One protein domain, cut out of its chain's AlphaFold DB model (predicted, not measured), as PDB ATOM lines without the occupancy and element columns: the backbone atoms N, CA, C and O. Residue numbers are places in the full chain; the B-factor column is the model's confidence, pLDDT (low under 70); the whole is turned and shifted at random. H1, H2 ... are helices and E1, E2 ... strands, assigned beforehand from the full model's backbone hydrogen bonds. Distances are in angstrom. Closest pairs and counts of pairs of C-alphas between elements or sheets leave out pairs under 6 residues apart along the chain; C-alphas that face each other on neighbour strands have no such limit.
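What this domain is: This is residues 27 to 103 of the 621 residues of the protein "UDP-N-acetylmuramoyl-L-alanyl-D-glutamate--2, 6-diaminopimelate ligase" of Gardnerella vaginalis (UniProt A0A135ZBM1). Little regular structure: a small twisted sheet of parallel strands, E2 E3 E4 E5 in order, sits among loops, with short helices H1 and H2 between E3 and E4, and E1 apart beyond a wide loop, residues 31 to 47. The printed part has 77 residues, 28 in named elements, ordered E1 E2 E3 H1 H2 E4 E5, class mixed. It is compact, radius of gyration of the C-alphas 11.6 A, spanning 29 by 24 by 22 A.

Where its parts are: Find C-alpha 81 at (-32.372, -2.035, 37.979); E4, residues 81 to 86, runs 13.9 A from there. E3 is 60 to 63, E2 48 to 50, and E5 97 to 100, ending at (-47.060, -7.204, 40.050). H1 is 70 to 73, H2 76 to 79, E1 28 to 30.

How they stand to each other: Look within hydrogen-bond range across the parallel neighbours E2 and E3 for N 61 and O 48, 2.8 A; across E3 and E4 for N 85 and O 62, 2.8 A; across E4 and E5 for N 99 and O 84, 2.7 A. E3, H1 H2, E4 form a strand-helix-strand unit, parallel neighbours with helices between, its crossover right-handed. H2 only grazes the sheet, with residues 76 to 79; H1 is not on it. Both helices are too short for an O i to N i+4 pair; in each, the one O i to N i+3 pair is within range. E1 pairs with no named strand.

The domain as a whole: The farthest C-alphas, Asp 43 and Asn 67, are 31.6 A apart. The link E1 to E2 is long, 17 residues. The printed part has no cut, and no printed residue is under 70 in pLDDT.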
ATOM      1  N   ASN A  27     -50.041   7.793  36.245       74.38
ATOM      2  CA  ASN A  27     -49.515   7.674  34.887       74.38
ATOM      3  C   ASN A  27     -48.816   6.312  34.714       74.38
ATOM      4  O   ASN A  27     -47.599   6.222  34.813       74.38
ATOM      5  N   GLU A  28     -49.580   5.243  34.510       83.19
ATOM      6  CA  GLU A  28     -49.096   3.862  34.490       83.19
ATOM      7  C   GLU A  28     -49.581   3.149  33.220       83.19
ATOM      8  O   GLU A  28     -50.721   3.331  32.782       83.19
ATOM      9  N   ILE A  29     -48.717   2.322  32.630       85.50
ATOM     10  CA  ILE A  29     -49.073   1.379  31.561       85.50
ATOM     11  C   ILE A  29     -49.177  -0.010  32.179       85.50
ATOM     12  O   ILE A  29     -48.274  -0.422  32.902       85.50
ATOM     13  N   TRP A  30     -50.253  -0.732  31.864       89.88
ATOM     14  CA  TRP A  30     -50.481  -2.106  32.306       89.88
ATOM     15  C   TRP A  30     -50.537  -3.041  31.106       89.88
ATOM     16  O   TRP A  30     -51.273  -2.796  30.153       89.88
ATOM     17  N   SER A  31     -49.774  -4.129  31.160       90.44
ATOM     18  CA  SER A  31     -49.832  -5.177  30.144       90.44
ATOM     19  C   SER A  31     -49.372  -6.521  30.699       90.44
ATOM     20  O   SER A  31     -48.588  -6.588  31.650       90.44
ATOM     21  N   LEU A  32     -49.869  -7.605  30.109       89.81
ATOM     22  CA  LEU A  32     -49.351  -8.962  30.314       89.81
ATOM     23  C   LEU A  32     -48.321  -9.359  29.254       89.81
ATOM     24  O   LEU A  32     -47.672 -10.387  29.395       89.81
ATOM     25  N   ASN A  33     -48.154  -8.549  28.209       89.81
ATOM     26  CA  ASN A  33     -47.181  -8.792  27.155       89.81
ATOM     27  C   ASN A  33     -45.964  -7.860  27.369       89.81
ATOM     28  O   ASN A  33     -46.149  -6.640  27.427       89.81
ATOM     29  N   PRO A  34     -44.742  -8.413  27.522       88.50
ATOM     30  CA  PRO A  34     -43.555  -7.635  27.874       88.50
ATOM     31  C   PRO A  34     -43.077  -6.726  26.731       88.50
ATOM     32  O   PRO A  34     -42.481  -5.690  26.998       88.50
ATOM     33  N   TYR A  35     -43.431  -7.027  25.477       89.06
ATOM     34  CA  TYR A  35     -43.065  -6.227  24.301       89.06
ATOM     35  C   TYR A  35     -43.776  -4.859  24.224       89.06
ATOM     36  O   TYR A  35     -43.548  -4.101  23.286       89.06
ATOM     37  N   TYR A  36     -44.656  -4.533  25.178       88.38
ATOM     38  CA  TYR A  36     -45.292  -3.211  25.281       88.38
ATOM     39  C   TYR A  36     -44.489  -2.191  26.103       88.38
ATOM     40  O   TYR A  36     -44.943  -1.055  26.249       88.38
ATOM     41  N   PHE A  37     -43.349  -2.582  26.674       86.19
ATOM     42  CA  PHE A  37     -42.539  -1.728  27.538       86.19
ATOM     43  C   PHE A  37     -41.203  -1.407  26.859       86.19
ATOM     44  O   PHE A  37     -40.342  -2.268  26.746       86.19
ATOM     45  N   ASP A  38     -41.014  -0.154  26.439       81.25
ATOM     46  CA  ASP A  38     -39.845   0.259  25.641       81.25
ATOM     47  C   ASP A  38     -38.515   0.224  26.423       81.25
ATOM     48  O   ASP A  38     -37.443   0.162  25.825       81.25
ATOM     49  N   ASN A  39     -38.565   0.260  27.762       79.31
ATOM     50  CA  ASN A  39     -37.362   0.293  28.609       79.31
ATOM     51  C   ASN A  39     -36.893  -1.098  29.064       79.31
ATOM     52  O   ASN A  39     -35.995  -1.188  29.902       79.31
ATOM     53  N   ILE A  40     -37.503  -2.175  28.562       84.81
ATOM     54  CA  ILE A  40     -37.032  -3.541  28.782       84.81
ATOM     55  C   ILE A  40     -36.918  -4.260  27.441       84.81
ATOM     56  O   ILE A  40     -37.802  -4.173  26.594       84.81
ATOM     57  N   ASP A  41     -35.829  -4.995  27.262       88.31
ATOM     58  CA  ASP A  41     -35.743  -5.983  26.197       88.31
ATOM     59  C   ASP A  41     -36.341  -7.297  26.708       88.31
ATOM     60  O   ASP A  41     -35.758  -7.964  27.563       88.31
ATOM     61  N   ALA A  42     -37.533  -7.638  26.213       86.19
ATOM     62  CA  ALA A  42     -38.286  -8.816  26.636       86.19
ATOM     63  C   ALA A  42     -37.565 -10.146  26.351       86.19
ATOM     64  O   ALA A  42     -37.886 -11.147  26.992       86.19
ATOM     65  N   ASP A  43     -36.610 -10.155  25.417       89.69
ATOM     66  CA  ASP A  43     -35.843 -11.344  25.042       89.69
ATOM     67  C   ASP A  43     -34.505 -11.450  25.804       89.69
ATOM     68  O   ASP A  43     -33.811 -12.467  25.718       89.69
ATOM     69  N   SER A  44     -34.135 -10.423  26.576       89.06
ATOM     70  CA  SER A  44     -32.905 -10.401  27.370       89.06
ATOM     71  C   SER A  44     -33.088 -11.058  28.741       89.06
ATOM     72  O   SER A  44     -34.043 -10.792  29.471       89.06
ATOM     73  N   CYS A  45     -32.121 -11.885  29.146       91.38
ATOM     74  CA  CYS A  45     -32.097 -12.471  30.485       91.38
ATOM     75  C   CYS A  45     -31.665 -11.446  31.547       91.38
ATOM     76  O   CYS A  45     -30.753 -10.647  31.327       91.38
ATOM     77  N   PHE A  46     -32.243 -11.545  32.747       94.62
ATOM     78  CA  PHE A  46     -31.691 -10.886  33.932       94.62
ATOM     79  C   PHE A  46     -30.327 -11.500  34.276       94.62
ATOM     80  O   PHE A  46     -30.199 -12.721  34.348       94.62
ATOM     81  N   THR A  47     -29.306 -10.673  34.505       95.19
ATOM     82  CA  THR A  47     -27.947 -11.137  34.862       95.19
ATOM     83  C   THR A  47     -27.686 -11.113  36.364       95.19
ATOM     84  O   THR A  47     -26.670 -11.630  36.826       95.19
ATOM     85  N   HIS A  48     -28.577 -10.488  37.135       96.88
ATOM     86  CA  HIS A  48     -28.544 -10.487  38.592       96.88
ATOM     87  C   HIS A  48     -29.960 -10.500  39.157       96.88
ATOM     88  O   HIS A  48     -30.888  -9.978  38.542       96.88
ATOM     89  N   ALA A  49     -30.118 -11.041  40.356       97.44
ATOM     90  CA  ALA A  49     -31.354 -10.961  41.112       97.44
ATOM     91  C   ALA A  49     -31.029 -10.797  42.600       97.44
ATOM     92  O   ALA A  49     -29.993 -11.268  43.067       97.44
ATOM     93  N   THR A  50     -31.865 -10.064  43.333       96.81
ATOM     94  CA  THR A  50     -31.650  -9.805  44.764       96.81
ATOM     95  C   THR A  50     -32.944  -9.372  45.441       96.81
ATOM     96  O   THR A  50     -33.847  -8.842  44.795       96.81
ATOM     97  N   TYR A  51     -33.041  -9.564  46.754       95.56
ATOM     98  CA  TYR A  51     -34.075  -8.955  47.597       95.56
ATOM     99  C   TYR A  51     -33.505  -7.848  48.508       95.56
ATOM    100  O   TYR A  51     -34.208  -7.333  49.381       95.56
ATOM    101  N   ASP A  52     -32.241  -7.451  48.300       94.50
ATOM    102  CA  ASP A  52     -31.585  -6.336  48.982       94.50
ATOM    103  C   ASP A  52     -31.306  -5.184  48.006       94.50
ATOM    104  O   ASP A  52     -30.451  -5.262  47.126       94.50
ATOM    105  N   SER A  53     -31.990  -4.055  48.205       93.50
ATOM    106  CA  SER A  53     -31.801  -2.832  47.405       93.50
ATOM    107  C   SER A  53     -30.362  -2.285  47.393       93.50
ATOM    108  O   SER A  53     -29.993  -1.518  46.501       93.50
ATOM    109  N   ARG A  54     -29.530  -2.658  48.375       93.62
ATOM    110  CA  ARG A  54     -28.117  -2.258  48.436       93.62
ATOM    111  C   ARG A  54     -27.253  -3.015  47.423       93.62
ATOM    112  O   ARG A  54     -26.200  -2.502  47.063       93.62
ATOM    113  N   ASP A  55     -27.721  -4.165  46.943       95.25
ATOM    114  CA  ASP A  55     -27.047  -5.058  45.989       95.25
ATOM    115  C   ASP A  55     -27.597  -4.920  44.548       95.25
ATOM    116  O   ASP A  55     -27.415  -5.779  43.685       95.25
ATOM    117  N   ILE A  56     -28.294  -3.817  44.252       96.94
ATOM    118  CA  ILE A  56     -28.691  -3.495  42.875       96.94
ATOM    119  C   ILE A  56     -27.437  -3.166  42.057       96.94
ATOM    120  O   ILE A  56     -26.643  -2.300  42.434       96.94
ATOM    121  N   LYS A  57     -27.306  -3.830  40.907       95.50
ATOM    122  CA  LYS A  57     -26.281  -3.600  39.887       95.50
ATOM    123  C   LYS A  57     -26.897  -3.780  38.496       95.50
ATOM    124  O   LYS A  57     -28.091  -4.033  38.368       95.50
ATOM    125  N   ASN A  58     -26.093  -3.633  37.448       94.75
ATOM    126  CA  ASN A  58     -26.604  -3.719  36.085       94.75
ATOM    127  C   ASN A  58     -27.245  -5.089  35.796       94.75
ATOM    128  O   ASN A  58     -26.629  -6.125  36.059       94.75
ATOM    129  N   GLY A  59     -28.460  -5.076  35.242       94.69
ATOM    130  CA  GLY A  59     -29.206  -6.284  34.887       94.69
ATOM    131  C   GLY A  59     -30.005  -6.911  36.035       94.69
ATOM    132  O   GLY A  59     -30.361  -8.087  35.944       94.69
ATOM    133  N   THR A  60     -30.263  -6.164  37.116       97.00
ATOM    134  CA  THR A  60     -30.940  -6.678  38.318       97.00
ATOM    135  C   THR A  60     -32.453  -6.857  38.141       97.00
ATOM    136  O   THR A  60     -33.158  -5.925  37.743       97.00
ATOM    137  N   LEU A  61     -32.955  -8.018  38.581       97.56
ATOM    138  CA  LEU A  61     -34.330  -8.256  39.029       97.56
ATOM    139  C   LEU A  61     -34.423  -8.103  40.562       97.56
ATOM    140  O   LEU A  61     -33.801  -8.862  41.303       97.56
ATOM    141  N   LEU A  62     -35.190  -7.128  41.055       98.06
ATOM    142  CA  LEU A  62     -35.329  -6.864  42.496       98.06
ATOM    143  C   LEU A  62     -36.633  -7.437  43.064       98.06
ATOM    144  O   LEU A  62     -37.715  -7.049  42.631       98.06
ATOM    145  N   PHE A  63     -36.567  -8.262  44.106       98.00
ATOM    146  CA  PHE A  63     -37.748  -8.676  44.870       98.00
ATOM    147  C   PHE A  63     -38.040  -7.679  45.996       98.00
ATOM    148  O   PHE A  63     -37.236  -7.494  46.909       98.00
ATOM    149  N   ILE A  64     -39.213  -7.044  45.961       96.81
ATOM    150  CA  ILE A  64     -39.655  -6.085  46.975       96.81
ATOM    151  C   ILE A  64     -40.672  -6.762  47.900       96.81
ATOM    152  O   ILE A  64     -41.853  -6.875  47.570       96.81
ATOM    153  N   LYS A  65     -40.210  -7.187  49.083       92.94
ATOM    154  CA  LYS A  65     -41.023  -7.881  50.097       92.94
ATOM    155  C   LYS A  65     -41.163  -7.106  51.407       92.94
ATOM    156  O   LYS A  65     -40.289  -6.333  51.796       92.94
ATOM    157  N   GLY A  66     -42.248  -7.380  52.133       87.44
ATOM    158  CA  GLY A  66     -42.482  -6.856  53.481       87.44
ATOM    159  C   GLY A  66     -42.602  -5.328  53.542       87.44
ATOM    160  O   GLY A  66     -43.116  -4.686  52.627       87.44
ATOM    161  N   ASN A  67     -42.121  -4.734  54.637       86.75
ATOM    162  CA  ASN A  67     -42.211  -3.293  54.907       86.75
ATOM    163  C   ASN A  67     -41.142  -2.479  54.153       86.75
ATOM    164  O   ASN A  67     -40.376  -1.721  54.750       86.75
ATOM    165  N   PHE A  68     -41.072  -2.651  52.834       92.25
ATOM    166  CA  PHE A  68     -40.103  -1.967  51.988       92.25
ATOM    167  C   PHE A  68     -40.417  -0.471  51.853       92.25
ATOM    168  O   PHE A  68     -41.531  -0.076  51.488       92.25
ATOM    169  N   LYS A  69     -39.401   0.356  52.105       92.06
ATOM    170  CA  LYS A  69     -39.457   1.815  51.994       92.06
ATOM    171  C   LYS A  69     -39.145   2.240  50.562       92.06
ATOM    172  O   LYS A  69     -38.082   1.917  50.041       92.06
ATOM    173  N   SER A  70     -40.069   2.950  49.921       91.44
ATOM    174  CA  SER A  70     -39.931   3.402  48.527       91.44
ATOM    175  C   SER A  70     -38.685   4.260  48.280       91.44
ATOM    176  O   SER A  70     -38.165   4.281  47.172       91.44
ATOM    177  N   GLU A  71     -38.170   4.918  49.318       92.19
ATOM    178  CA  GLU A  71     -36.939   5.710  49.307       92.19
ATOM    179  C   GLU A  71     -35.702   4.880  48.928       92.19
ATOM    180  O   GLU A  71     -34.715   5.431  48.450       92.19
ATOM    181  N   TYR A  72     -35.749   3.557  49.091       92.69
ATOM    182  CA  TYR A  72     -34.666   2.667  48.671       92.69
ATOM    183  C   TYR A  72     -34.542   2.529  47.143       92.69
ATOM    184  O   TYR A  72     -33.549   1.979  46.674       92.69
ATOM    185  N   LEU A  73     -35.504   3.045  46.363       93.62
ATOM    186  CA  LEU A  73     -35.481   3.004  44.895       93.62
ATOM    187  C   LEU A  73     -34.934   4.271  44.229       93.62
ATOM    188  O   LEU A  73     -34.755   4.262  43.017       93.62
ATOM    189  N   VAL A  74     -34.630   5.330  44.991       87.62
ATOM    190  CA  VAL A  74     -34.241   6.647  44.439       87.62
ATOM    191  C   VAL A  74     -33.083   6.554  43.433       87.62
ATOM    192  O   VAL A  74     -33.123   7.213  42.400       87.62
ATOM    193  N   ASP A  75     -32.107   5.680  43.693       90.69
ATOM    194  CA  ASP A  75     -30.941   5.466  42.821       90.69
ATOM    195  C   ASP A  75     -30.976   4.106  42.095       90.69
ATOM    196  O   ASP A  75     -29.956   3.637  41.596       90.69
ATOM    197  N   ALA A  76     -32.113   3.404  42.083       93.75
ATOM    198  CA  ALA A  76     -32.174   2.046  41.543       93.75
ATOM    199  C   ALA A  76     -31.952   2.009  40.022       93.75
ATOM    200  O   ALA A  76     -31.186   1.178  39.535       93.75
ATOM    201  N   ASP A  77     -32.558   2.947  39.287       92.19
ATOM    202  CA  ASP A  77     -32.431   3.035  37.826       92.19
ATOM    203  C   ASP A  77     -30.976   3.295  37.408       92.19
ATOM    204  O   ASP A  77     -30.454   2.642  36.506       92.19
ATOM    205  N   SER A  78     -30.276   4.201  38.104       93.12
ATOM    206  CA  SER A  78     -28.877   4.537  37.796       93.12
ATOM    207  C   SER A  78     -27.902   3.407  38.134       93.12
ATOM    208  O   SER A  78     -26.852   3.291  37.503       93.12
ATOM    209  N   LYS A  79     -28.257   2.545  39.095       94.44
ATOM    210  CA  LYS A  79     -27.520   1.315  39.417       94.44
ATOM    211  C   LYS A  79     -27.790   0.176  38.430       94.44
ATOM    212  O   LYS A  79     -27.054  -0.809  38.453       94.44
ATOM    213  N   GLY A  80     -28.790   0.315  37.559       93.06
ATOM    214  CA  GLY A  80     -29.127  -0.656  36.520       93.06
ATOM    215  C   GLY A  80     -30.182  -1.687  36.931       93.06
ATOM    216  O   GLY A  80     -30.144  -2.825  36.454       93.06
ATOM    217  N   LEU A  81     -31.124  -1.295  37.797       95.75
ATOM    218  CA  LEU A  81     -32.372  -2.035  37.979       95.75
ATOM    219  C   LEU A  81     -33.098  -2.149  36.628       95.75
ATOM    220  O   LEU A  81     -33.295  -1.147  35.946       95.75
ATOM    221  N   VAL A  82     -33.486  -3.369  36.251       94.88
ATOM    222  CA  VAL A  82     -34.239  -3.633  35.011       94.88
ATOM    223  C   VAL A  82     -35.713  -3.857  35.322       94.88
ATOM    224  O   VAL A  82     -36.608  -3.363  34.632       94.88
ATOM    225  N   SER A  83     -35.995  -4.633  36.365       95.88
ATOM    226  CA  SER A  83     -37.360  -4.932  36.792       95.88
ATOM    227  C   SER A  83     -37.434  -5.198  38.284       95.88
ATOM    228  O   SER A  83     -36.448  -5.581  38.913       95.88
ATOM    229  N   TYR A  84     -38.626  -5.034  38.851       97.00
ATOM    230  CA  TYR A  84     -38.911  -5.407  40.233       97.00
ATOM    231  C   TYR A  84     -40.129  -6.326  40.325       97.00
ATOM    232  O   TYR A  84     -41.049  -6.217  39.524       97.00
ATOM    233  N   VAL A  85     -40.163  -7.204  41.323       98.06
ATOM    234  CA  VAL A  85     -41.306  -8.064  41.660       98.06
ATOM    235  C   VAL A  85     -41.908  -7.572  42.967       98.06
ATOM    236  O   VAL A  85     -41.188  -7.440  43.956       98.06
ATOM    237  N   ALA A  86     -43.206  -7.274  42.986       97.31
ATOM    238  CA  ALA A  86     -43.864  -6.704  44.164       97.31
ATOM    239  C   ALA A  86     -45.374  -6.967  44.180       97.31
ATOM    240  O   ALA A  86     -45.988  -7.199  43.146       97.31
ATOM    241  N   GLU A  87     -45.999  -6.826  45.348       96.25
ATOM    242  CA  GLU A  87     -47.466  -6.889  45.495       96.25
ATOM    243  C   GLU A  87     -48.170  -5.568  45.149       96.25
ATOM    244  O   GLU A  87     -49.386  -5.510  44.975       96.25
ATOM    245  N   LYS A  88     -47.408  -4.476  45.028       93.12
ATOM    246  CA  LYS A  88     -47.916  -3.147  44.674       93.12
ATOM    247  C   LYS A  88     -46.987  -2.437  43.698       93.12
ATOM    248  O   LYS A  88     -45.790  -2.708  43.655       93.12
ATOM    249  N   SER A  89     -47.544  -1.486  42.953       92.25
ATOM    250  CA  SER A  89     -46.780  -0.627  42.042       92.25
ATOM    251  C   SER A  89     -45.793   0.273  42.791       92.25
ATOM    252  O   SER A  89     -46.159   0.940  43.763       92.25
ATOM    253  N   TYR A  90     -44.570   0.341  42.262       92.62
ATOM    254  CA  TYR A  90     -43.535   1.319  42.598       92.62
ATOM    255  C   TYR A  90     -43.191   2.232  41.408       92.62
ATOM    256  O   TYR A  90     -42.181   2.929  41.440       92.62
ATOM    257  N   ALA A  91     -44.055   2.298  40.388       89.69
ATOM    258  CA  ALA A  91     -43.840   3.083  39.168       89.69
ATOM    259  C   ALA A  91     -43.667   4.600  39.400       89.69
ATOM    260  O   ALA A  91     -43.277   5.323  38.498       89.69
ATOM    261  N   ASN A  92     -43.945   5.121  40.597       88.81
ATOM    262  CA  ASN A  92     -43.665   6.524  40.934       88.81
ATOM    263  C   ASN A  92     -42.220   6.771  41.403       88.81
ATOM    264  O   ASN A  92     -41.841   7.923  41.592       88.81
ATOM    265  N   TYR A  93     -41.445   5.713  41.646       90.38
ATOM    266  CA  TYR A  93     -40.115   5.783  42.262       90.38
ATOM    267  C   TYR A  93     -39.004   5.218  41.371       90.38
ATOM    268  O   TYR A  93     -37.835   5.353  41.709       90.38
ATOM    269  N   THR A  94     -39.361   4.559  40.268       90.69
ATOM    270  CA  THR A  94     -38.436   3.922  39.323       90.69
ATOM    271  C   THR A  94     -39.096   3.821  37.950       90.69
ATOM    272  O   THR A  94     -40.310   3.620  37.850       90.69
ATOM    273  N   ASN A  95     -38.289   3.929  36.895       89.75
ATOM    274  CA  ASN A  95     -38.707   3.698  35.513       89.75
ATOM    275  C   ASN A  95     -38.688   2.211  35.121       89.75
ATOM    276  O   ASN A  95     -39.129   1.859  34.023       89.75
ATOM    277  N   SER A  96     -38.188   1.340  36.000       91.81
ATOM    278  CA  SER A  96     -38.126  -0.108  35.795       91.81
ATOM    279  C   SER A  96     -39.519  -0.733  35.706       91.81
ATOM    280  O   SER A  96     -40.479  -0.265  36.327       91.81
ATOM    281  N   VAL A  97     -39.630  -1.831  34.958       93.44
ATOM    282  CA  VAL A  97     -40.898  -2.560  34.818       93.44
ATOM    283  C   VAL A  97     -41.197  -3.347  36.097       93.44
ATOM    284  O   VAL A  97     -40.375  -4.107  36.602       93.44
ATOM    285  N   GLY A  98     -42.402  -3.171  36.633       94.81
ATOM    286  CA  GLY A  98     -42.916  -3.911  37.776       94.81
ATOM    287  C   GLY A  98     -43.662  -5.178  37.364       94.81
ATOM    288  O   GLY A  98     -44.668  -5.130  36.650       94.81
ATOM    289  N   LEU A  99     -43.221  -6.320  37.873       95.69
ATOM    290  CA  LEU A  99     -43.931  -7.592  37.862       95.69
ATOM    291  C   LEU A  99     -44.833  -7.644  39.105       95.69
ATOM    292  O   LEU A  99     -44.391  -7.994  40.201       95.69
ATOM    293  N   ILE A 100     -46.096  -7.234  38.943       96.19
ATOM    294  CA  ILE A 100     -47.060  -7.204  40.050       96.19
ATOM    295  C   ILE A 100     -47.666  -8.590  40.260       96.19
ATOM    296  O   ILE A 100     -48.268  -9.143  39.340       96.19
ATOM    297  N   VAL A 101     -47.489  -9.126  41.466       96.56
ATOM    298  CA  VAL A 101     -47.897 -10.479  41.871       96.56
ATOM    299  C   VAL A 101     -48.816 -10.429  43.090       96.56
ATOM    300  O   VAL A 101     -48.854  -9.433  43.800       96.56
ATOM    301  N   ASN A 102     -49.553 -11.509  43.349       95.94
ATOM    302  CA  ASN A 102     -50.430 -11.586  44.524       95.94
ATOM    303  C   ASN A 102     -49.665 -11.882  45.822       95.94
ATOM    304  O   ASN A 102     -50.137 -11.525  46.894       95.94
ATOM    305  N   ASP A 103     -48.524 -12.565  45.713       96.50
ATOM    306  CA  ASP A 103     -47.676 -12.961  46.837       96.50
ATOM    307  C   ASP A 103     -46.217 -12.937  46.378       96.50
ATOM    308  O   ASP A 103     -45.792 -13.741  45.538       96.50
TER     309      ASP A 103